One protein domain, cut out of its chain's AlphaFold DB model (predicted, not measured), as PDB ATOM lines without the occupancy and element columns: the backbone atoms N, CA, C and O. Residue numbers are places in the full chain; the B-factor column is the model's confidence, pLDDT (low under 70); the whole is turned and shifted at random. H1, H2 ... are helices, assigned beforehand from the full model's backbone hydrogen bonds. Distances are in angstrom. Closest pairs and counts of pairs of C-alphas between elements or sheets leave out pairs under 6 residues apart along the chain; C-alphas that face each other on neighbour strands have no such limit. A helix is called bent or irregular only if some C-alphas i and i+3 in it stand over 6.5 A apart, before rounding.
ATOM      1  N   GLN A 245      39.043  33.083  25.566       93.19
ATOM      2  CA  GLN A 245      37.851  32.261  25.778       93.19
ATOM      3  C   GLN A 245      37.513  31.374  24.570       93.19
ATOM      4  O   GLN A 245      36.720  30.443  24.696       93.19
ATOM      5  N   LEU A 246      38.151  31.594  23.415       94.31
ATOM      6  CA  LEU A 246      38.055  30.704  22.258       94.31
ATOM      7  C   LEU A 246      38.854  29.413  22.506       94.31
ATOM      8  O   LEU A 246      40.026  29.303  22.147       94.31
ATOM      9  N   THR A 247      38.223  28.439  23.164       92.50
ATOM     10  CA  THR A 247      38.853  27.174  23.568       92.50
ATOM     11  C   THR A 247      38.354  25.979  22.755       92.50
ATOM     12  O   THR A 247      37.270  25.993  22.175       92.50
ATOM     13  N   ALA A 248      39.115  24.880  22.782       91.19
ATOM     14  CA  ALA A 248      38.665  23.592  22.252       91.19
ATOM     15  C   ALA A 248      37.344  23.123  22.894       91.19
ATOM     16  O   ALA A 248      36.493  22.565  22.207       91.19
ATOM     17  N   ALA A 249      37.160  23.375  24.195       92.38
ATOM     18  CA  ALA A 249      35.932  23.030  24.905       92.38
ATOM     19  C   ALA A 249      34.730  23.824  24.377       92.38
ATOM     20  O   ALA A 249      33.680  23.226  24.163       92.38
ATOM     21  N   LEU A 250      34.899  25.121  24.091       94.31
ATOM     22  CA  LEU A 250      33.861  25.959  23.487       94.31
ATOM     23  C   LEU A 250      33.489  25.493  22.072       94.31
ATOM     24  O   LEU A 250      32.309  25.345  21.764       94.31
ATOM     25  N   LEU A 251      34.486  25.217  21.223       94.06
ATOM     26  CA  LEU A 251      34.247  24.730  19.859       94.06
ATOM     27  C   LEU A 251      33.503  23.392  19.857       94.06
ATOM     28  O   LEU A 251      32.558  23.208  19.094       94.06
ATOM     29  N   LEU A 252      33.901  22.467  20.737       93.62
ATOM     30  CA  LEU A 252      33.192  21.202  20.908       93.62
ATOM     31  C   LEU A 252      31.788  21.426  21.458       93.62
ATOM     32  O   LEU A 252      30.852  20.836  20.938       93.62
ATOM     33  N   ARG A 253      31.618  22.300  22.456       93.38
ATOM     34  CA  ARG A 253      30.301  22.626  23.015       93.38
ATOM     35  C   ARG A 253      29.341  23.110  21.930       93.38
ATOM     36  O   ARG A 253      28.233  22.600  21.870       93.38
ATOM     37  N   SER A 254      29.780  24.018  21.056       92.12
ATOM     38  CA  SER A 254      28.977  24.495  19.921       92.12
ATOM     39  C   SER A 254      28.435  23.341  19.079       92.12
ATOM     40  O   SER A 254      27.225  23.215  18.899       92.12
ATOM     41  N   LEU A 255      29.325  22.453  18.623       92.06
ATOM     42  CA  LEU A 255      28.944  21.322  17.775       92.06
ATOM     43  C   LEU A 255      28.036  20.339  18.514       92.06
ATOM     44  O   LEU A 255      27.045  19.875  17.964       92.06
ATOM     45  N   LEU A 256      28.350  20.045  19.776       92.44
ATOM     46  CA  LEU A 256      27.581  19.127  20.620       92.44
ATOM     47  C   LEU A 256      26.205  19.687  21.017       92.44
ATOM     48  O   LEU A 256      25.320  18.925  21.407       92.44
ATOM     49  N   SER A 257      26.016  21.002  20.912       88.56
ATOM     50  CA  SER A 257      24.718  21.666  21.048       88.56
ATOM     51  C   SER A 257      23.886  21.655  19.761       88.56
ATOM     52  O   SER A 257      22.684  21.920  19.807       88.56
ATOM     53  N   GLY A 258      24.481  21.284  18.625       84.44
ATOM     54  CA  GLY A 258      23.798  21.247  17.333       84.44
ATOM     55  C   GLY A 258      24.159  22.394  16.388       84.44
ATOM     56  O   GLY A 258      23.598  22.454  15.299       84.44
ATOM     57  N   ASP A 259      25.062  23.302  16.775       82.50
ATOM     58  CA  ASP A 259      25.385  24.494  15.987       82.50
ATOM     59  C   ASP A 259      26.813  24.452  15.415       82.50
ATOM     60  O   ASP A 259      27.812  24.342  16.140       82.50
ATOM     61  N   ARG A 260      26.912  24.568  14.085       88.25
ATOM     62  CA  ARG A 260      28.177  24.644  13.332       88.25
ATOM     63  C   ARG A 260      28.668  26.074  13.111       88.25
ATOM     64  O   ARG A 260      29.825  26.252  12.730       88.25
ATOM     65  N   LEU A 261      27.825  27.080  13.329       88.50
ATOM     66  CA  LEU A 261      28.095  28.462  12.953       88.50
ATOM     67  C   LEU A 261      29.288  29.031  13.722       88.50
ATOM     68  O   LEU A 261      30.222  29.544  13.104       88.50
ATOM     69  N   LEU A 262      29.333  28.855  15.048       91.50
ATOM     70  CA  LEU A 262      30.471  29.315  15.847       91.50
ATOM     71  C   LEU A 262      31.783  28.633  15.421       91.50
ATOM     72  O   LEU A 262      32.817  29.301  15.371       91.50
ATOM     73  N   LEU A 263      31.761  27.341  15.057       93.31
ATOM     74  CA  LEU A 263      32.940  26.649  14.513       93.31
ATOM     75  C   LEU A 263      33.378  27.274  13.182       93.31
ATOM     76  O   LEU A 263      34.560  27.571  13.013       93.31
ATOM     77  N   GLU A 264      32.456  27.462  12.239       94.19
ATOM     78  CA  GLU A 264      32.752  28.021  10.915       94.19
ATOM     79  C   GLU A 264      33.341  29.432  11.021       94.19
ATOM     80  O   GLU A 264      34.382  29.715  10.421       94.19
ATOM     81  N   VAL A 265      32.736  30.302  11.834       95.06
ATOM     82  CA  VAL A 265      33.234  31.668  12.053       95.06
ATOM     83  C   VAL A 265      34.596  31.644  12.755       95.06
ATOM     84  O   VAL A 265      35.502  32.375  12.354       95.06
ATOM     85  N   SER A 266      34.793  30.750  13.729       95.88
ATOM     86  CA  SER A 266      36.085  30.573  14.410       95.88
ATOM     87  C   SER A 266      37.185  30.101  13.462       95.88
ATOM     88  O   SER A 266      38.289  30.639  13.475       95.88
ATOM     89  N   LEU A 267      36.900  29.123  12.601       95.62
ATOM     90  CA  LEU A 267      37.860  28.631  11.616       95.62
ATOM     91  C   LEU A 267      38.183  29.691  10.560       95.62
ATOM     92  O   LEU A 267      39.334  29.769  10.134       95.62
ATOM     93  N   ALA A 268      37.220  30.524  10.159       95.75
ATOM     94  CA  ALA A 268      37.467  31.652   9.262       95.75
ATOM     95  C   ALA A 268      38.408  32.684   9.898       95.75
ATOM     96  O   ALA A 268      39.427  33.021   9.294       95.75
ATOM     97  N   GLU A 269      38.131  33.100  11.137       94.50
ATOM     98  CA  GLU A 269      38.961  34.063  11.874       94.50
ATOM     99  C   GLU A 269      40.383  33.535  12.121       94.50
ATOM    100  O   GLU A 269      41.359  34.267  11.965       94.50
ATOM    101  N   LEU A 270      40.524  32.256  12.482       94.56
ATOM    102  CA  LEU A 270      41.823  31.654  12.791       94.56
ATOM    103  C   LEU A 270      42.658  31.334  11.541       94.56
ATOM    104  O   LEU A 270      43.880  31.441  11.572       94.56
ATOM    105  N   SER A 271      42.026  30.912  10.440       95.19
ATOM    106  CA  SER A 271      42.743  30.534   9.208       95.19
ATOM    107  C   SER A 271      43.015  31.706   8.258       95.19
ATOM    108  O   SER A 271      43.908  31.611   7.406       95.19
ATOM    109  N   GLY A 272      42.235  32.785   8.381       93.94
ATOM    110  CA  GLY A 272      42.216  33.919   7.456       93.94
ATOM    111  C   GLY A 272      41.510  33.633   6.123       93.94
ATOM    112  O   GLY A 272      41.635  34.417   5.184       93.94
ATOM    113  N   PHE A 273      40.805  32.505   5.987       95.94
ATOM    114  CA  PHE A 273      40.010  32.205   4.792       95.94
ATOM    115  C   PHE A 273      38.621  32.854   4.840       95.94
ATOM    116  O   PHE A 273      38.089  33.153   5.906       95.94
ATOM    117  N   SER A 274      38.005  33.047   3.666       94.50
ATOM    118  CA  SER A 274      36.637  33.571   3.580       94.50
ATOM    119  C   SER A 274      35.626  32.609   4.211       94.50
ATOM    120  O   SER A 274      35.780  31.386   4.134       94.50
ATOM    121  N   ALA A 275      34.554  33.165   4.782       91.81
ATOM    122  CA  ALA A 275      33.482  32.386   5.405       91.81
ATOM    123  C   ALA A 275      32.876  31.352   4.438       91.81
ATOM    124  O   ALA A 275      32.669  30.203   4.811       91.81
ATOM    125  N   GLU A 276      32.684  31.720   3.169       93.44
ATOM    126  CA  GLU A 276      32.176  30.822   2.122       93.44
ATOM    127  C   GLU A 276      33.095  29.619   1.885       93.44
ATOM    128  O   GLU A 276      32.631  28.478   1.793       93.44
ATOM    129  N   ARG A 277      34.412  29.860   1.822       95.38
ATOM    130  CA  ARG A 277      35.405  28.799   1.639       95.38
ATOM    131  C   ARG A 277      35.431  27.872   2.845       95.38
ATOM    132  O   ARG A 277      35.470  26.657   2.668       95.38
ATOM    133  N   VAL A 278      35.399  28.429   4.054       95.88
ATOM    134  CA  VAL A 278      35.363  27.643   5.292       95.88
ATOM    135  C   VAL A 278      34.096  26.801   5.362       95.88
ATOM    136  O   VAL A 278      34.211  25.592   5.530       95.88
ATOM    137  N   ALA A 279      32.921  27.382   5.120       92.44
ATOM    138  CA  ALA A 279      31.660  26.648   5.087       92.44
ATOM    139  C   ALA A 279      31.687  25.504   4.054       92.44
ATOM    140  O   ALA A 279      31.242  24.394   4.334       92.44
ATOM    141  N   GLY A 280      32.265  25.732   2.868       94.12
ATOM    142  CA  GLY A 280      32.469  24.682   1.865       94.12
ATOM    143  C   GLY A 280      33.375  23.541   2.346       94.12
ATOM    144  O   GLY A 280      33.056  22.370   2.143       94.12
ATOM    145  N   LEU A 281      34.484  23.867   3.013       95.06
ATOM    146  CA  LEU A 281      35.424  22.877   3.553       95.06
ATOM    147  C   LEU A 281      34.869  22.129   4.772       95.06
ATOM    148  O   LEU A 281      35.166  20.947   4.927       95.06
ATOM    149  N   VAL A 282      34.064  22.786   5.609       93.62
ATOM    150  CA  VAL A 282      33.369  22.167   6.750       93.62
ATOM    151  C   VAL A 282      32.273  21.221   6.261       93.62
ATOM    152  O   VAL A 282      32.186  20.103   6.755       93.62
ATOM    153  N   ARG A 283      31.513  21.581   5.216       91.56
ATOM    154  CA  ARG A 283      30.583  20.642   4.556       91.56
ATOM    155  C   ARG A 283      31.294  19.406   4.001       91.56
ATOM    156  O   ARG A 283      30.764  18.304   4.046       91.56
ATOM    157  N   LEU A 284      32.515  19.575   3.493       92.31
ATOM    158  CA  LEU A 284      33.351  18.496   2.961       92.31
ATOM    159  C   LEU A 284      34.413  18.033   3.976       92.31
ATOM    160  O   LEU A 284      35.557  17.752   3.606       92.31
ATOM    161  N   TRP A 285      34.038  17.919   5.256       93.12
ATOM    162  CA  TRP A 285      34.954  17.627   6.370       93.12
ATOM    163  C   TRP A 285      35.735  16.307   6.237       93.12
ATOM    164  O   TRP A 285      36.822  16.145   6.809       93.12
ATOM    165  N   LYS A 286      35.211  15.347   5.463       92.56
ATOM    166  CA  LYS A 286      35.878  14.068   5.158       92.56
ATOM    167  C   LYS A 286      37.108  14.247   4.257       92.56
ATOM    168  O   LYS A 286      38.010  13.413   4.294       92.56
ATOM    169  N   GLY A 287      37.171  15.326   3.474       91.19
ATOM    170  CA  GLY A 287      38.221  15.573   2.487       91.19
ATOM    171  C   GLY A 287      39.541  16.100   3.064       91.19
ATOM    172  O   GLY A 287      39.622  16.595   4.190       91.19
ATOM    173  N   ALA A 288      40.596  16.053   2.243       91.12
ATOM    174  CA  ALA A 288      41.916  16.591   2.592       91.12
ATOM    175  C   ALA A 288      41.903  18.117   2.815       91.12
ATOM    176  O   ALA A 288      42.669  18.630   3.631       91.12
ATOM    177  N   GLY A 289      40.996  18.838   2.145       92.12
ATOM    178  CA  GLY A 289      40.853  20.290   2.284       92.12
ATOM    179  C   GLY A 289      40.484  20.732   3.703       92.12
ATOM    180  O   GLY A 289      41.014  21.732   4.183       92.12
ATOM    181  N   PHE A 290      39.654  19.962   4.411       94.50
ATOM    182  CA  PHE A 290      39.327  20.244   5.810       94.50
ATOM    183  C   PHE A 290      40.541  20.074   6.727       94.50
ATOM    184  O   PHE A 290      40.780  20.904   7.597       94.50
ATOM    185  N   ARG A 291      41.368  19.045   6.494       92.00
ATOM    186  CA  ARG A 291      42.617  18.859   7.250       92.00
ATOM    187  C   ARG A 291      43.590  20.020   7.022       92.00
ATOM    188  O   ARG A 291      44.219  20.473   7.971       92.00
ATOM    189  N   ALA A 292      43.680  20.527   5.793       92.81
ATOM    190  CA  ALA A 292      44.496  21.698   5.478       92.81
ATOM    191  C   ALA A 292      43.968  22.981   6.149       92.81
ATOM    192  O   ALA A 292      44.759  23.757   6.683       92.81
ATOM    193  N   LEU A 293      42.645  23.189   6.172       94.44
ATOM    194  CA  LEU A 293      42.008  24.275   6.928       94.44
ATOM    195  C   LEU A 293      42.336  24.184   8.423       94.44
ATOM    196  O   LEU A 293      42.709  25.184   9.027       94.44
ATOM    197  N   PHE A 294      42.224  22.985   8.992       92.44
ATOM    198  CA  PHE A 294      42.479  22.728  10.405       92.44
ATOM    199  C   PHE A 294      43.934  23.009  10.803       92.44
ATOM    200  O   PHE A 294      44.194  23.666  11.802       92.44
ATOM    201  N   ALA A 295      44.893  22.582   9.978       91.38
ATOM    202  CA  ALA A 295      46.301  22.903  10.196       91.38
ATOM    203  C   ALA A 295      46.565  24.416  10.081       91.38
ATOM    204  O   ALA A 295      47.344  24.981  10.848       91.38
ATOM    205  N   ARG A 296      45.895  25.098   9.140       94.50
ATOM    206  CA  ARG A 296      46.035  26.546   8.931       94.50
ATOM    207  C   ARG A 296      45.460  27.376  10.081       94.50
ATOM    208  O   ARG A 296      45.977  28.461  10.317       94.50
ATOM    209  N   SER A 297      44.427  26.897  10.776       92.69
ATOM    210  CA  SER A 297      43.827  27.601  11.918       92.69
ATOM    211  C   SER A 297      44.673  27.538  13.196       92.69
ATOM    212  O   SER A 297      44.315  28.167  14.188       92.69
ATOM    213  N   GLY A 298      45.783  26.788  13.200       89.44
ATOM    214  CA  GLY A 298      46.663  26.663  14.367       89.44
ATOM    215  C   GLY A 298      46.049  25.872  15.527       89.44
ATOM    216  O   GLY A 298      46.596  25.879  16.630       89.44
ATOM    217  N   LEU A 299      44.920  25.195  15.296       90.06
ATOM    218  CA  LEU A 299      44.335  24.274  16.264       90.06
ATOM    219  C   LEU A 299      45.202  23.011  16.376       90.06
ATOM    220  O   LEU A 299      45.792  22.574  15.388       90.06
ATOM    221  N   PRO A 300      45.289  22.398  17.566       90.00
ATOM    222  CA  PRO A 300      46.146  21.240  17.762       90.00
ATOM    223  C   PRO A 300      45.583  20.002  17.060       90.00
ATOM    224  O   PRO A 300      44.392  19.713  17.174       90.00
ATOM    225  N   ASP A 301      46.447  19.224  16.405       89.56
ATOM    226  CA  ASP A 301      46.058  18.077  15.569       89.56
ATOM    227  C   ASP A 301      45.148  17.059  16.273       89.56
ATOM    228  O   ASP A 301      44.254  16.500  15.640       89.56
ATOM    229  N   TRP A 302      45.312  16.848  17.585       89.56
ATOM    230  CA  TRP A 302      44.470  15.923  18.355       89.56
ATOM    231  C   TRP A 302      42.983  16.313  18.342       89.56
ATOM    232  O   TRP A 302      42.116  15.450  18.457       89.56
ATOM    233  N   LEU A 303      42.655  17.593  18.150       92.19
ATOM    234  CA  LEU A 303      41.278  18.092  18.153       92.19
ATOM    235  C   LEU A 303      40.529  17.757  16.846       92.19
ATOM    236  O   LEU A 303      39.299  17.832  16.799       92.19
ATOM    237  N   ILE A 304      41.226  17.303  15.797       92.75
ATOM    238  CA  ILE A 304      40.583  16.936  14.529       92.75
ATOM    239  C   ILE A 304      39.643  15.731  14.677       92.75
ATOM    240  O   ILE A 304      38.605  15.682  14.018       92.75
ATOM    241  N   VAL A 305      39.989  14.766  15.537       93.88
ATOM    242  CA  VAL A 305      39.196  13.548  15.774       93.88
ATOM    243  C   VAL A 305      37.831  13.883  16.383       93.88
ATOM    244  O   VAL A 305      36.826  13.554  15.750       93.88
ATOM    245  N   PRO A 306      37.748  14.558  17.548       95.25
ATOM    246  CA  PRO A 306      36.460  14.890  18.148       95.25
ATOM    247  C   PRO A 306      35.626  15.835  17.273       95.25
ATOM    248  O   PRO A 306      34.417  15.657  17.202       95.25
ATOM    249  N   ILE A 307      36.237  16.786  16.551       95.06
ATOM    250  CA  ILE A 307      35.483  17.670  15.644       95.06
ATOM    251  C   ILE A 307      34.881  16.889  14.474       95.06
ATOM    252  O   ILE A 307      33.707  17.073  14.168       95.06
ATOM    253  N   LYS A 308      35.642  15.996  13.828       95.12
ATOM    254  CA  LYS A 308      35.102  15.162  12.742       95.12
ATOM    255  C   LYS A 308      33.993  14.235  13.227       95.12
ATOM    256  O   LYS A 308      33.005  14.073  12.522       95.12
ATOM    257  N   ALA A 309      34.145  13.651  14.414       94.88
ATOM    258  CA  ALA A 309      33.098  12.834  15.018       94.88
ATOM    259  C   ALA A 309      31.836  13.663  15.316       94.88
ATOM    260  O   ALA A 309      30.733  13.202  15.048       94.88
ATOM    261  N   ALA A 310      31.994  14.901  15.796       94.31
ATOM    262  CA  ALA A 310      30.868  15.788  16.077       94.31
ATOM    263  C   ALA A 310      30.153  16.229  14.791       94.31
ATOM    264  O   ALA A 310      28.931  16.230  14.748       94.31
ATOM    265  N   LEU A 311      30.899  16.537  13.723       92.94
ATOM    266  CA  LEU A 311      30.333  16.837  12.401       92.94
ATOM    267  C   LEU A 311      29.604  15.625  11.801       92.94
ATOM    268  O   LEU A 311      28.540  15.788  11.220       92.94
ATOM    269  N   ALA A 312      30.136  14.412  11.984       93.19
ATOM    270  CA  ALA A 312      29.460  13.187  11.561       93.19
ATOM    271  C   ALA A 312      28.132  12.976  12.301       93.19
ATOM    272  O   ALA A 312      27.134  12.658  11.663       93.19
ATOM    273  N   ALA A 313      28.114  13.200  13.619       91.19
ATOM    274  CA  ALA A 313      26.886  13.150  14.404       91.19
ATOM    275  C   ALA A 313      25.896  14.245  13.965       91.19
ATOM    276  O   ALA A 313      24.711  13.970  13.830       91.19
ATOM    277  N   LEU A 314      26.361  15.462  13.657       87.69
ATOM    278  CA  LEU A 314      25.493  16.547  13.175       87.69
ATOM    279  C   LEU A 314      24.801  16.175  11.856       87.69
ATOM    280  O   LEU A 314      23.608  16.433  11.700       87.69
ATOM    281  N   ASP A 315      25.537  15.556  10.927       86.25
ATOM    282  CA  ASP A 315      24.994  15.084   9.648       86.25
ATOM    283  C   ASP A 315      23.939  13.969   9.841       86.25
ATOM    284  O   ASP A 315      23.023  13.851   9.028       86.25
ATOM    285  N   GLU A 316      24.055  13.157  10.899       84.88
ATOM    286  CA  GLU A 316      23.151  12.035  11.207       84.88
ATOM    287  C   GLU A 316      21.886  12.467  11.970       84.88
ATOM    288  O   GLU A 316      20.793  12.002  11.652       84.88
ATOM    289  N   PHE A 317      22.014  13.377  12.941       73.25
ATOM    290  CA  PHE A 317      20.894  13.851  13.767       73.25
ATOM    291  C   PHE A 317      19.977  14.853  13.048       73.25
ATOM    292  O   PHE A 317      18.843  15.057  13.478       73.25
ATOM    293  N   GLY A 318      20.436  15.465  11.953       62.09
ATOM    294  CA  GLY A 318      19.691  16.507  11.250       62.09
ATOM    295  C   GLY A 318      19.557  17.808  12.059       62.09
ATOM    296  O   GLY A 318      19.796  17.872  13.267       62.09
ATOM    297  N   ILE A 319      19.183  18.894  11.378       55.91
ATOM    298  CA  ILE A 319      18.910  20.184  12.027       55.91
ATOM    299  C   ILE A 319      17.496  20.116  12.616       55.91
ATOM    300  O   ILE A 319      16.525  20.482  11.964       55.91
ATOM    301  N   GLU A 320      17.352  19.602  13.836       52.50
ATOM    302  CA  GLU A 320      16.121  19.827  14.601       52.50
ATOM    303  C   GLU A 320      16.137  21.249  15.187       52.50
ATOM    304  O   GLU A 320      16.873  21.531  16.141       52.50
ATOM    305  N   ASP A 321      15.299  22.129  14.626       49.72
ATOM    306  CA  ASP A 321      15.162  23.550  14.997       49.72
ATOM    307  C   ASP A 321      14.731  23.774  16.463       49.72
ATOM    308  O   ASP A 321      14.952  24.848  17.023       49.72
ATOM    309  N   SER A 322      14.170  22.758  17.137       49.88
ATOM    310  CA  SER A 322      13.634  22.889  18.509       49.88
ATOM    311  C   SER A 322      14.681  23.201  19.587       49.88
ATOM    312  O   SER A 322      14.322  23.667  20.665       49.88
ATOM    313  N   TYR A 323      15.971  22.991  19.318       51.28
ATOM    314  CA  TYR A 323      17.039  23.206  20.305       51.28
ATOM    315  C   TYR A 323      17.973  24.372  19.970       51.28
ATOM    316  O   TYR A 323      18.839  24.693  20.791       51.28
ATOM    317  N   GLY A 324      17.786  25.019  18.812       51.69
ATOM    318  CA  GLY A 324      18.721  25.982  18.213       51.69
ATOM    319  C   GLY A 324      19.024  27.240  19.030       51.69
ATOM    320  O   GLY A 324      19.856  28.020  18.616       51.69
ATOM    321  N   HIS A 325      18.404  27.435  20.196       56.47
ATOM    322  CA  HIS A 325      18.497  28.687  20.959       56.47
ATOM    323  C   HIS A 325      18.810  28.473  22.449       56.47
ATOM    324  O   HIS A 325      18.850  29.416  23.234       56.47
ATOM    325  N   THR A 326      19.009  27.222  22.882       68.06
ATOM    326  CA  THR A 326      19.142  26.889  24.318       68.06
ATOM    327  C   THR A 326      20.592  26.757  24.791       68.06
ATOM    328  O   THR A 326      20.852  26.733  26.003       68.06
ATOM    329  N   GLY A 327      21.540  26.605  23.853       75.12
ATOM    330  CA  GLY A 327      22.928  26.219  24.144       75.12
ATOM    331  C   GLY A 327      23.037  24.924  24.960       75.12
ATOM    332  O   GLY A 327      24.043  24.700  25.649       75.12
ATOM    333  N   ALA A 328      21.972  24.112  24.957       83.31
ATOM    334  CA  ALA A 328      21.915  22.845  25.657       83.31
ATOM    335  C   ALA A 328      22.744  21.819  24.890       83.31
ATOM    336  O   ALA A 328      22.766  21.783  23.662       83.31
ATOM    337  N   LEU A 329      23.480  21.013  25.635       89.81
ATOM    338  CA  LEU A 329      24.239  19.900  25.096       89.81
ATOM    339  C   LEU A 329      23.295  18.722  24.848       89.81
ATOM    340  O   LEU A 329      22.451  18.446  25.699       89.81
ATOM    341  N   ARG A 330      23.456  18.020  23.723       87.81
ATOM    342  CA  ARG A 330      22.610  16.871  23.368       87.81
ATOM    343  C   ARG A 330      23.336  15.565  23.665       87.81
ATOM    344  O   ARG A 330      24.454  15.372  23.182       87.81
ATOM    345  N   LEU A 331      22.715  14.649  24.406       88.81
ATOM    346  CA  LEU A 331      23.358  13.380  24.753       88.81
ATOM    347  C   LEU A 331      23.717  12.563  23.502       88.81
ATOM    348  O   LEU A 331      24.855  12.107  23.376       88.81
ATOM    349  N   GLY A 332      22.800  12.505  22.531       87.75
ATOM    350  CA  GLY A 332      23.005  11.824  21.249       87.75
ATOM    351  C   GLY A 332      24.184  12.363  20.427       87.75
ATOM    352  O   GLY A 332      24.801  11.616  19.678       87.75
ATOM    353  N   MET A 333      24.573  13.626  20.625       90.62
ATOM    354  CA  MET A 333      25.762  14.209  19.993       90.62
ATOM    355  C   MET A 333      27.055  13.837  20.727       90.62
ATOM    356  O   MET A 333      28.108  13.691  20.108       90.62
ATOM    357  N   ILE A 334      27.005  13.710  22.054       93.69
ATOM    358  CA  ILE A 334      28.189  13.490  22.897       93.69
ATOM    359  C   ILE A 334      28.665  12.045  22.824       93.69
ATOM    360  O   ILE A 334      29.872  11.810  22.763       93.69
ATOM    361  N   GLU A 335      27.744  11.082  22.839       93.31
ATOM    362  CA  GLU A 335      28.080   9.657  22.904       93.31
ATOM    363  C   GLU A 335      28.935   9.176  21.714       93.31
ATOM    364  O   GLU A 335      29.990   8.578  21.966       93.31
ATOM    365  N   PRO A 336      28.607   9.493  20.443       94.00
ATOM    366  CA  PRO A 336      29.444   9.112  19.303       94.00
ATOM    367  C   PRO A 336      30.832   9.760  19.350       94.00
ATOM    368  O   PRO A 336      31.838   9.128  19.020       94.00
ATOM    369  N   VAL A 337      30.913  11.018  19.796       95.56
ATOM    370  CA  VAL A 337      32.176  11.765  19.892       95.56
ATOM    371  C   VAL A 337      33.073  11.190  20.982       95.56
ATOM    372  O   VAL A 337      34.276  11.019  20.768       95.56
ATOM    373  N   LEU A 338      32.496  10.853  22.137       95.50
ATOM    374  CA  LEU A 338      33.200  10.201  23.234       95.50
ATOM    375  C   LEU A 338      33.733   8.829  22.800       95.50
ATOM    376  O   LEU A 338      34.927   8.572  22.963       95.50
ATOM    377  N   ALA A 339      32.893   8.003  22.167       95.19
ATOM    378  CA  ALA A 339      33.285   6.691  21.656       95.19
ATOM    379  C   ALA A 339      34.418   6.785  20.618       95.19
ATOM    380  O   ALA A 339      35.395   6.036  20.689       95.19
ATOM    381  N   ALA A 340      34.342   7.748  19.692       94.75
ATOM    382  CA  ALA A 340      35.386   7.982  18.697       94.75
ATOM    383  C   ALA A 340      36.727   8.389  19.331       94.75
ATOM    384  O   ALA A 340      37.782   7.950  18.869       94.75
ATOM    385  N   CYS A 341      36.707   9.200  20.395       94.38
ATOM    386  CA  CYS A 341      37.920   9.591  21.113       94.38
ATOM    387  C   CYS A 341      38.537   8.422  21.889       94.38
ATOM    388  O   CYS A 341      39.752   8.227  21.850       94.38
ATOM    389  N   GLU A 342      37.716   7.629  22.578       93.69
ATOM    390  CA  GLU A 342      38.181   6.473  23.353       93.69
ATOM    391  C   GLU A 342      38.763   5.373  22.449       93.69
ATOM    392  O   GLU A 342      39.767   4.746  22.802       93.69
ATOM    393  N   ALA A 343      38.210   5.198  21.244       94.81
ATOM    394  CA  ALA A 343      38.696   4.236  20.258       94.81
ATOM    395  C   ALA A 343      40.139   4.502  19.789       94.81
ATOM    396  O   ALA A 343      40.865   3.550  19.500       94.81
ATOM    397  N   GLN A 344      40.587   5.764  19.748       92.25
ATOM    398  CA  GLN A 344      41.947   6.114  19.305       92.25
ATOM    399  C   GLN A 344      43.040   5.686  20.291       92.25
ATOM    400  O   GLN A 344      44.189   5.511  19.891       92.25
ATOM    401  N   ARG A 345      42.707   5.539  21.583       88.12
ATOM    402  CA  ARG A 345      43.664   5.240  22.670       88.12
ATOM    403  C   ARG A 345      44.867   6.204  22.738       88.12
ATOM    404  O   ARG A 345      45.907   5.852  23.291       88.12
ATOM    405  N   ASP A 346      44.716   7.425  22.222       90.94
ATOM    406  CA  ASP A 346      45.750   8.462  22.215       90.94
ATOM    407  C   ASP A 346      45.810   9.192  23.577       90.94
ATOM    408  O   ASP A 346      44.803   9.764  24.018       90.94
ATOM    409  N   PRO A 347      46.968   9.222  24.269       90.56
ATOM    410  CA  PRO A 347      47.148  10.007  25.490       90.56
ATOM    411  C   PRO A 347      46.801  11.497  25.349       90.56
ATOM    412  O   PRO A 347      46.339  12.090  26.328       90.56
ATOM    413  N   ALA A 348      46.975  12.096  24.164       89.56
ATOM    414  CA  ALA A 348      46.656  13.499  23.901       89.56
ATOM    415  C   ALA A 348      45.149  13.802  24.005       89.56
ATOM    416  O   ALA A 348      44.767  14.933  24.302       89.56
ATOM    417  N   LEU A 349      44.289  12.791  23.836       91.50
ATOM    418  CA  LEU A 349      42.833  12.928  23.942       91.50
ATOM    419  C   LEU A 349      42.309  12.811  25.378       91.50
ATOM    420  O   LEU A 349      41.138  13.103  25.615       91.50
ATOM    421  N   ARG A 350      43.134  12.431  26.366       91.69
ATOM    422  CA  ARG A 350      42.681  12.261  27.763       91.69
ATOM    423  C   ARG A 350      41.983  13.501  28.346       91.69
ATOM    424  O   ARG A 350      40.926  13.322  28.955       91.69
ATOM    425  N   PRO A 351      42.492  14.739  28.166       90.25
ATOM    426  CA  PRO A 351      41.799  15.934  28.650       90.25
ATOM    427  C   PRO A 351      40.441  16.133  27.967       90.25
ATOM    428  O   PRO A 351      39.466  16.477  28.628       90.25
ATOM    429  N   VAL A 352      40.358  15.846  26.664       92.06
ATOM    430  CA  VAL A 352      39.118  15.952  25.881       92.06
ATOM    431  C   VAL A 352      38.084  14.948  26.364       92.06
ATOM    432  O   VAL A 352      36.944  15.325  26.609       92.06
ATOM    433  N   VAL A 353      38.478  13.689  26.565       94.50
ATOM    434  CA  VAL A 353      37.602  12.637  27.100       94.50
ATOM    435  C   VAL A 353      37.050  13.039  28.471       94.50
ATOM    436  O   VAL A 353      35.857  12.882  28.724       94.50
ATOM    437  N   ALA A 354      37.875  13.628  29.344       92.94
ATOM    438  CA  ALA A 354      37.409  14.148  30.629       92.94
ATOM    439  C   ALA A 354      36.382  15.287  30.461       92.94
ATOM    440  O   ALA A 354      35.351  15.293  31.139       92.94
ATOM    441  N   THR A 355      36.619  16.219  29.531       92.50
ATOM    442  CA  THR A 355      35.663  17.282  29.189       92.50
ATOM    443  C   THR A 355      34.352  16.723  28.627       92.50
ATOM    444  O   THR A 355      33.287  17.157  29.061       92.50
ATOM    445  N   LEU A 356      34.407  15.739  27.725       94.81
ATOM    446  CA  LEU A 356      33.232  15.108  27.117       94.81
ATOM    447  C   LEU A 356      32.390  14.351  28.147       94.81
ATOM    448  O   LEU A 356      31.175  14.493  28.150       94.81
ATOM    449  N   ARG A 357      33.010  13.623  29.084       94.88
ATOM    450  CA  ARG A 357      32.284  12.971  30.193       94.88
ATOM    451  C   ARG A 357      31.588  13.982  31.103       94.88
ATOM    452  O   ARG A 357      30.474  13.749  31.568       94.88
ATOM    453  N   ARG A 358      32.217  15.135  31.341       92.56
ATOM    454  CA  ARG A 358      31.586  16.241  32.074       92.56
ATOM    455  C   ARG A 358      30.387  16.802  31.305       92.56
ATOM    456  O   ARG A 358      29.335  16.996  31.908       92.56
ATOM    457  N   PHE A 359      30.531  17.022  29.998       94.06
ATOM    458  CA  PHE A 359      29.437  17.446  29.120       94.06
ATOM    459  C   PHE A 359      28.300  16.422  29.083       94.06
ATOM    460  O   PHE A 359      27.144  16.817  29.173       94.06
ATOM    461  N   GLN A 360      28.608  15.125  29.064       94.50
ATOM    462  CA  GLN A 360      27.614  14.054  29.161       94.50
ATOM    463  C   GLN A 360      26.798  14.181  30.455       94.50
ATOM    464  O   GLN A 360      25.572  14.188  30.425       94.50
ATOM    465  N   GLY A 361      27.465  14.371  31.599       92.69
ATOM    466  CA  GLY A 361      26.789  14.579  32.882       92.69
ATOM    467  C   GLY A 361      26.003  15.896  32.979       92.69
ATOM    468  O   GLY A 361      25.065  16.000  33.768       92.69
ATOM    469  N   GLU A 362      26.376  16.929  32.221       91.00
ATOM    470  CA  GLU A 362      25.570  18.146  32.064       91.00
ATOM    471  C   GLU A 362      24.313  17.872  31.227       91.00
ATOM    472  O   GLU A 362      23.216  18.170  31.698       91.00
ATOM    473  N   ALA A 363      24.466  17.247  30.056       90.31
ATOM    474  CA  ALA A 363      23.379  16.917  29.134       90.31
ATOM    475  C   ALA A 363      22.311  16.037  29.797       90.31
ATOM    476  O   ALA A 363      21.142  16.403  29.797       90.31
ATOM    477  N   VAL A 364      22.715  14.962  30.488       91.31
ATOM    478  CA  VAL A 364      21.789  14.075  31.220       91.31
ATOM    479  C   VAL A 364      20.952  14.848  32.242       91.31
ATOM    480  O   VAL A 364      19.750  14.621  32.376       91.31
ATOM    481  N   ARG A 365      21.568  15.783  32.978       88.44
ATOM    482  CA  ARG A 365      20.849  16.595  33.973       88.44
ATOM    483  C   ARG A 365      19.888  17.579  33.318       88.44
ATOM    484  O   ARG A 365      18.828  17.834  33.881       88.44
ATOM    485  N   GLU A 366      20.261  18.151  32.181       84.69
ATOM    486  CA  GLU A 366      19.415  19.097  31.460       84.69
ATOM    487  C   GLU A 366      18.220  18.401  30.800       84.69
ATOM    488  O   GLU A 366      17.086  18.827  31.018       84.69
ATOM    489  N   GLU A 367      18.442  17.290  30.093       84.00
ATOM    490  CA  GLU A 367      17.379  16.474  29.494       84.00
ATOM    491  C   GLU A 367      16.399  15.972  30.567       84.00
ATOM    492  O   GLU A 367      15.185  16.068  30.393       84.00
ATOM    493  N   ALA A 368      16.896  15.549  31.738       86.38
ATOM    494  CA  ALA A 368      16.040  15.172  32.864       86.38
ATOM    495  C   ALA A 368      15.173  16.341  33.371       86.38
ATOM    496  O   ALA A 368      13.983  16.157  33.637       86.38
ATOM    497  N   ARG A 369      15.728  17.559  33.489       84.00
ATOM    498  CA  ARG A 369      14.947  18.753  33.873       84.00
ATOM    499  C   ARG A 369      13.878  19.082  32.835       84.00
ATOM    500  O   ARG A 369      12.751  19.389  33.215       84.00
ATOM    501  N   GLN A 370      14.215  19.009  31.549       80.25
ATOM    502  CA  GLN A 370      13.283  19.270  30.451       80.25
ATOM    503  C   GLN A 370      12.158  18.225  30.399       80.25
ATOM    504  O   GLN A 370      10.992  18.589  30.224       80.25
ATOM    505  N   ALA A 371      12.477  16.949  30.630       80.38
ATOM    506  CA  ALA A 371      11.491  15.879  30.734       80.38
ATOM    507  C   ALA A 371      10.521  16.129  31.898       80.38
ATOM    508  O   ALA A 371       9.308  16.106  31.697       80.38
ATOM    509  N   VAL A 372      11.033  16.475  33.087       83.75
ATOM    510  CA  VAL A 372      10.198  16.818  34.253       83.75
ATOM    511  C   VAL A 372       9.311  18.032  33.971       83.75
ATOM    512  O   VAL A 372       8.125  17.995  34.281       83.75
ATOM    513  N   GLN A 373       9.842  19.094  33.357       78.00
ATOM    514  CA  GLN A 373       9.051  20.279  33.002       78.00
ATOM    515  C   GLN A 373       7.943  19.954  31.993       78.00
ATOM    516  O   GLN A 373       6.824  20.442  32.134       78.00
ATOM    517  N   THR A 374       8.230  19.114  30.999       75.81
ATOM    518  CA  THR A 374       7.242  18.668  30.009       75.81
ATOM    519  C   THR A 374       6.159  17.809  30.663       75.81
ATOM    520  O   THR A 374       4.972  18.072  30.477       75.81
ATOM    521  N   MET A 375       6.544  16.845  31.505       76.31
ATOM    522  CA  MET A 375       5.608  16.009  32.263       76.31
ATOM    523  C   MET A 375       4.738  16.838  33.220       76.31
ATOM    524  O   MET A 375       3.538  16.603  33.300       76.31
ATOM    525  N   ALA A 376       5.309  17.846  33.888       69.12
ATOM    526  CA  ALA A 376       4.590  18.752  34.787       69.12
ATOM    527  C   ALA A 376       3.684  19.766  34.065       69.12
ATOM    528  O   ALA A 376       2.807  20.345  34.693       69.12
ATOM    529  N   ARG A 377       3.888  20.015  32.765       64.12
ATOM    530  CA  ARG A 377       2.946  20.784  31.930       64.12
ATOM    531  C   ARG A 377       1.764  19.929  31.471       64.12
ATOM    532  O   ARG A 377       0.683  20.465  31.253       64.12
ATOM    533  N   VAL A 378       1.983  18.624  31.302       63.38
ATOM    534  CA  VAL A 378       0.968  17.654  30.857       63.38
ATOM    535  C   VAL A 378       0.107  17.174  32.031       63.38
ATOM    536  O   VAL A 378      -1.103  17.027  31.887       63.38
ATOM    537  N   ALA A 379       0.703  16.967  33.207       57.34
ATOM    538  CA  ALA A 379      -0.023  16.764  34.453       57.34
ATOM    539  C   ALA A 379      -0.499  18.134  34.969       57.34
ATOM    540  O   ALA A 379       0.326  18.995  35.238       57.34
ATOM    541  N   GLY A 380      -1.812  18.368  35.060       55.53
ATOM    542  CA  GLY A 380      -2.395  19.655  35.474       55.53
ATOM    543  C   GLY A 380      -1.974  20.164  36.875       55.53
ATOM    544  O   GLY A 380      -1.078  19.608  37.511       55.53
ATOM    545  N   PRO A 381      -2.625  21.223  37.404       54.62
ATOM    546  CA  PRO A 381      -2.142  22.030  38.542       54.62
ATOM    547  C   PRO A 381      -1.855  21.279  39.858       54.62
ATOM    548  O   PRO A 381      -1.181  21.820  40.734       54.62
ATOM    549  N   GLU A 382      -2.314  20.037  40.008       52.25
ATOM    550  CA  GLU A 382      -2.009  19.188  41.167       52.25
ATOM    551  C   GLU A 382      -0.530  18.758  41.227       52.25
ATOM    552  O   GLU A 382       0.014  18.603  42.319       52.25
ATOM    553  N   PHE A 383       0.163  18.628  40.085       46.00
ATOM    554  CA  PHE A 383       1.570  18.197  40.057       46.00
ATOM    555  C   PHE A 383       2.556  19.363  40.238       46.00
ATOM    556  O   PHE A 383       3.598  19.213  40.878       46.00
ATOM    557  N   THR A 384       2.224  20.564  39.747       48.53
ATOM    558  CA  THR A 384       3.057  21.768  39.925       48.53
ATOM    559  C   THR A 384       3.108  22.256  41.374       48.53
ATOM    560  O   THR A 384       4.118  22.834  41.779       48.53
ATOM    561  N   ALA A 385       2.088  21.965  42.190       50.22
ATOM    562  CA  ALA A 385       2.104  22.246  43.628       50.22
ATOM    563  C   ALA A 385       3.201  21.464  44.382       50.22
ATOM    564  O   ALA A 385       3.743  21.967  45.368       50.22
ATOM    565  N   ALA A 386       3.579  20.275  43.896       51.34
ATOM    566  CA  ALA A 386       4.581  19.409  44.521       51.34
ATOM    567  C   ALA A 386       6.039  19.745  44.134       51.34
ATOM    568  O   ALA A 386       6.962  19.317  44.822       51.34
ATOM    569  N   ILE A 387       6.266  20.527  43.065       49.75
ATOM    570  CA  ILE A 387       7.606  20.867  42.529       49.75
ATOM    571  C   ILE A 387       8.007  22.313  42.889       49.75
ATOM    572  O   ILE A 387       8.782  22.964  42.189       49.75
ATOM    573  N   ARG A 388       7.503  22.876  43.994       41.97
ATOM    574  CA  ARG A 388       8.057  24.151  44.480       41.97
ATOM    575  C   ARG A 388       9.507  23.931  44.940       41.97
ATOM    576  O   ARG A 388       9.756  23.002  45.708       41.97
ATOM    577  N   PRO A 389      10.476  24.760  44.506       43.09
ATOM    578  CA  PRO A 389      11.838  24.661  45.010       43.09
ATOM    579  C   PRO A 389      11.835  24.845  46.533       43.09
ATOM    580  O   PRO A 389      11.160  25.728  47.058       43.09
ATOM    581  N   VAL A 390      12.641  24.039  47.229       46.53
ATOM    582  CA  VAL A 390      12.814  23.989  48.701       46.53
ATOM    583  C   VAL A 390      13.264  25.338  49.318       46.53
ATOM    584  O   VAL A 390      13.368  25.473  50.530       46.53
ATOM    585  N   TYR A 391      13.462  26.379  48.504       42.78
ATOM    586  CA  TYR A 391      13.815  27.741  48.918       42.78
ATOM    587  C   TYR A 391      12.640  28.732  48.939       42.78
ATOM    588  O   TYR A 391      12.859  29.941  48.907       42.78
ATOM    589  N   ALA A 392      11.392  28.275  49.039       40.06
ATOM    590  CA  ALA A 392      10.345  29.148  49.558       40.06
ATOM    591  C   ALA A 392      10.545  29.264  51.079       40.06
ATOM    592  O   ALA A 392      10.034  28.439  51.833       40.06
ATOM    593  N   ARG A 393      11.321  30.256  51.544       42.78
ATOM    594  CA  ARG A 393      11.250  30.655  52.958       42.78
ATOM    595  C   ARG A 393       9.778  30.936  53.248       42.78
ATOM    596  O   ARG A 393       9.194  31.795  52.587       42.78
ATOM    597  N   GLN A 394       9.181  30.197  54.185       45.56
ATOM    598  CA  GLN A 394       7.888  30.591  54.733       45.56
ATOM    599  C   GLN A 394       8.020  32.052  55.188       45.56
ATOM    600  O   GLN A 394       9.043  32.389  55.798       45.56
ATOM    601  N   PRO A 395       7.067  32.938  54.847       41.31
ATOM    602  CA  PRO A 395       7.056  34.265  55.439       41.31
ATOM    603  C   PRO A 395       7.067  34.077  56.956       41.31
ATOM    604  O   PRO A 395       6.329  33.247  57.482       41.31
ATOM    605  N   ILE A 396       7.966  34.783  57.642       55.84
ATOM    606  CA  ILE A 396       7.973  34.809  59.102       55.84
ATOM    607  C   ILE A 396       6.641  35.444  59.499       55.84
ATOM    608  O   ILE A 396       6.462  36.650  59.331       55.84
ATOM    609  N   GLU A 397       5.687  34.634  59.952       51.56
ATOM    610  CA  GLU A 397       4.483  35.138  60.598       51.56
ATOM    611  C   GLU A 397       4.912  35.710  61.945       51.56
ATOM    612  O   GLU A 397       5.195  34.991  62.901       51.56
ATOM    613  N   ILE A 398       5.048  37.033  61.985       56.75
ATOM    614  CA  ILE A 398       5.211  37.764  63.231       56.75
ATOM    615  C   ILE A 398       3.844  37.741  63.911       56.75
ATOM    616  O   ILE A 398       2.895  38.357  63.420       56.75
ATOM    617  N   ASP A 399       3.740  37.015  65.023       70.94
ATOM    618  CA  ASP A 399       2.544  37.018  65.860       70.94
ATOM    619  C   ASP A 399       2.431  38.370  66.572       70.94
ATOM    620  O   ASP A 399       2.940  38.588  67.674       70.94
ATOM    621  N   LEU A 400       1.774  39.310  65.897       58.25
ATOM    622  CA  LEU A 400       1.532  40.654  66.410       58.25
ATOM    623  C   LEU A 400       0.745  40.629  67.729       58.25
ATOM    624  O   LEU A 400       0.923  41.534  68.533       58.25
ATOM    625  N   LYS A 401      -0.050  39.582  68.002       66.94
ATOM    626  CA  LYS A 401      -0.791  39.462  69.267       66.94
ATOM    627  C   LYS A 401       0.113  39.065  70.427       66.94
ATOM    628  O   LYS A 401      -0.106  39.539  71.537       66.94
ATOM    629  N   ALA A 402       1.124  38.233  70.182       65.25
ATOM    630  CA  ALA A 402       2.135  37.911  71.189       65.25
ATOM    631  C   ALA A 402       2.983  39.146  71.539       65.25
ATOM    632  O   ALA A 402       3.248  39.400  72.710       65.25
ATOM    633  N   ILE A 403       3.325  39.961  70.535       54.41
ATOM    634  CA  ILE A 403       4.063  41.220  70.727       54.41
ATOM    635  C   ILE A 403       3.207  42.274  71.445       54.41
ATOM    636  O   ILE A 403       3.696  42.951  72.343       54.41
ATOM    637  N   GLU A 404       1.922  42.410  71.098       56.84
ATOM    638  CA  GLU A 404       0.999  43.304  71.811       56.84
ATOM    639  C   GLU A 404       0.776  42.853  73.264       56.84
ATOM    640  O   GLU A 404       0.749  43.690  74.164       56.84
ATOM    641  N   ALA A 405       0.685  41.546  73.526       66.38
ATOM    642  CA  ALA A 405       0.585  41.026  74.888       66.38
ATOM    643  C   ALA A 405       1.846  41.327  75.721       66.38
ATOM    644  O   ALA A 405       1.728  41.695  76.884       66.38
ATOM    645  N   GLU A 406       3.044  41.239  75.136       64.06
ATOM    646  CA  GLU A 406       4.291  41.595  75.830       64.06
ATOM    647  C   GLU A 406       4.453  43.108  76.053       64.06
ATOM    648  O   GLU A 406       4.986  43.520  77.080       64.06
ATOM    649  N   LEU A 407       3.983  43.951  75.125       53.47
ATOM    650  CA  LEU A 407       4.138  45.410  75.214       53.47
ATOM    651  C   LEU A 407       3.108  46.095  76.123       53.47
ATOM    652  O   LEU A 407       3.384  47.184  76.627       53.47
ATOM    653  N   PHE A 408       1.933  45.492  76.332       61.41
ATOM    654  CA  PHE A 408       0.819  46.128  77.049       61.41
ATOM    655  C   PHE A 408       0.413  45.434  78.360       61.41
ATOM    656  O   PHE A 408      -0.557  45.858  78.987       61.41
ATOM    657  N   CYS A 409       1.149  44.416  78.825       54.91
ATOM    658  CA  CYS A 409       0.806  43.701  80.062       54.91
ATOM    659  C   CYS A 409       1.144  44.416  81.386       54.91
ATOM    660  O   CYS A 409       0.707  43.925  82.421       54.91
ATOM    661  N   ASP A 410       1.802  45.580  81.385       52.59
ATOM    662  CA  ASP A 410       2.101  46.346  82.619       52.59
ATOM    663  C   ASP A 410       1.316  47.670  82.742       52.59
ATOM    664  O   ASP A 410       1.766  48.634  83.364       52.59
ATOM    665  N   ALA A 411       0.109  47.740  82.174       52.84
ATOM    666  CA  ALA A 411      -0.804  48.868  82.380       52.84
ATOM    667  C   ALA A 411      -2.216  48.416  82.789       52.84
ATOM    668  O   ALA A 411      -3.198  48.738  82.118       52.84
ATOM    669  N   ALA A 412      -2.315  47.681  83.901       44.19
ATOM    670  CA  ALA A 412      -3.527  47.575  84.718       44.19
ATOM    671  C   ALA A 412      -3.174  47.280  86.182       44.19
ATOM    672  O   ALA A 412      -2.493  46.260  86.425       44.19
TER     673      ALA A 412
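This is residues 245 to 412 of the 412 residues of the protein "Uncharacterized conserved protein, DUF2336 family" of Beijerinckia sp. 28-YEA-48 (UniProt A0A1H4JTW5). A body of packed helices sends out a long thin tail: H1, H5, H6 and H7 make a bundle, and a cluster of three short helices covers part of it, with H2 on H1, H4 on H5, and H3 on H2 and H4. H7, the longest helix, runs on past H6 to the small H8, after which residues 388 to 412, with H9 among them, stick out. The printed part has 168 residues with nine named helices, H1 to H9 in order along the chain, and no named strand; the class is all helix. It is extended, with a radius of gyration of the C-alphas of 25.9 A and spans of 98 by 35 by 35 A.

H1, residues 248 to 257, and H2, residues 261 to 271, form a hairpin, closest at the C-alphas of Leu 251 and Leu 263, 5.8 A apart. H3, residues 275 to 283, touches H2 at a steep tilt of 66 degrees, with the C-alphas of Ala 268 and Ala 275 closest at 5.6 A. H4, residues 288 to 296, touches H3, with the C-alphas of Leu 281 and Phe 290 closest at 5.2 A. H5, residues 301 to 317, is the hub, touching H1, H4, H6, residues 331 to 344, and H7, residues 347 to 378. H5 runs the same way as H1 at a shallow tilt of 7 degrees, with the C-alphas of Leu 255 and Ala 310 closest at 6.1 A. H5 and H6 form a hairpin, closest at the C-alphas of Ala 309 and Val 337, 5.1 A. H6 and H7 form another, at 17 degrees, with the C-alphas of Leu 331 and Ala 363 closest at 5.6 A; H7 touches H6 with residues 349 to 364 alone. H8, residues 381 to 387, is close to H7 but not clearly touching, and H9, residues 400 to 408, touches no helix. Every O i to N i+4 pair is within hydrogen-bond range in H1, H2, H3, H4 and H9, against 11 of 13 in H5, 7 of 10 in H6, 25 of 28 in H7 and 0 of 3 in H8, where 2 of 4 O i to N i+3 pairs are.

H1 begins at C-alpha 248 (38.665, 23.592, 22.252). H5 is 25.6 A long, H6 20.7 A and H7 47.1 A; H7 is irregular, with C-alphas 348 and 351 7.2 A apart. H9 ends at C-alpha 408 (0.819, 46.128, 77.049).

The C-alphas of Ala 288 and Ala 412 are farthest apart, at 98.8 A. Residues 377 to 382 and 388 to 412 stand free; the body without them spans 56 by 34 by 28 A. The printed part has no cut, and the links H5 to H6 and H8 to H9 are long. Mean pLDDT of the printed part is 81.0, with residues 318 to 326, 376 to 398 and 400 to 412 under 70.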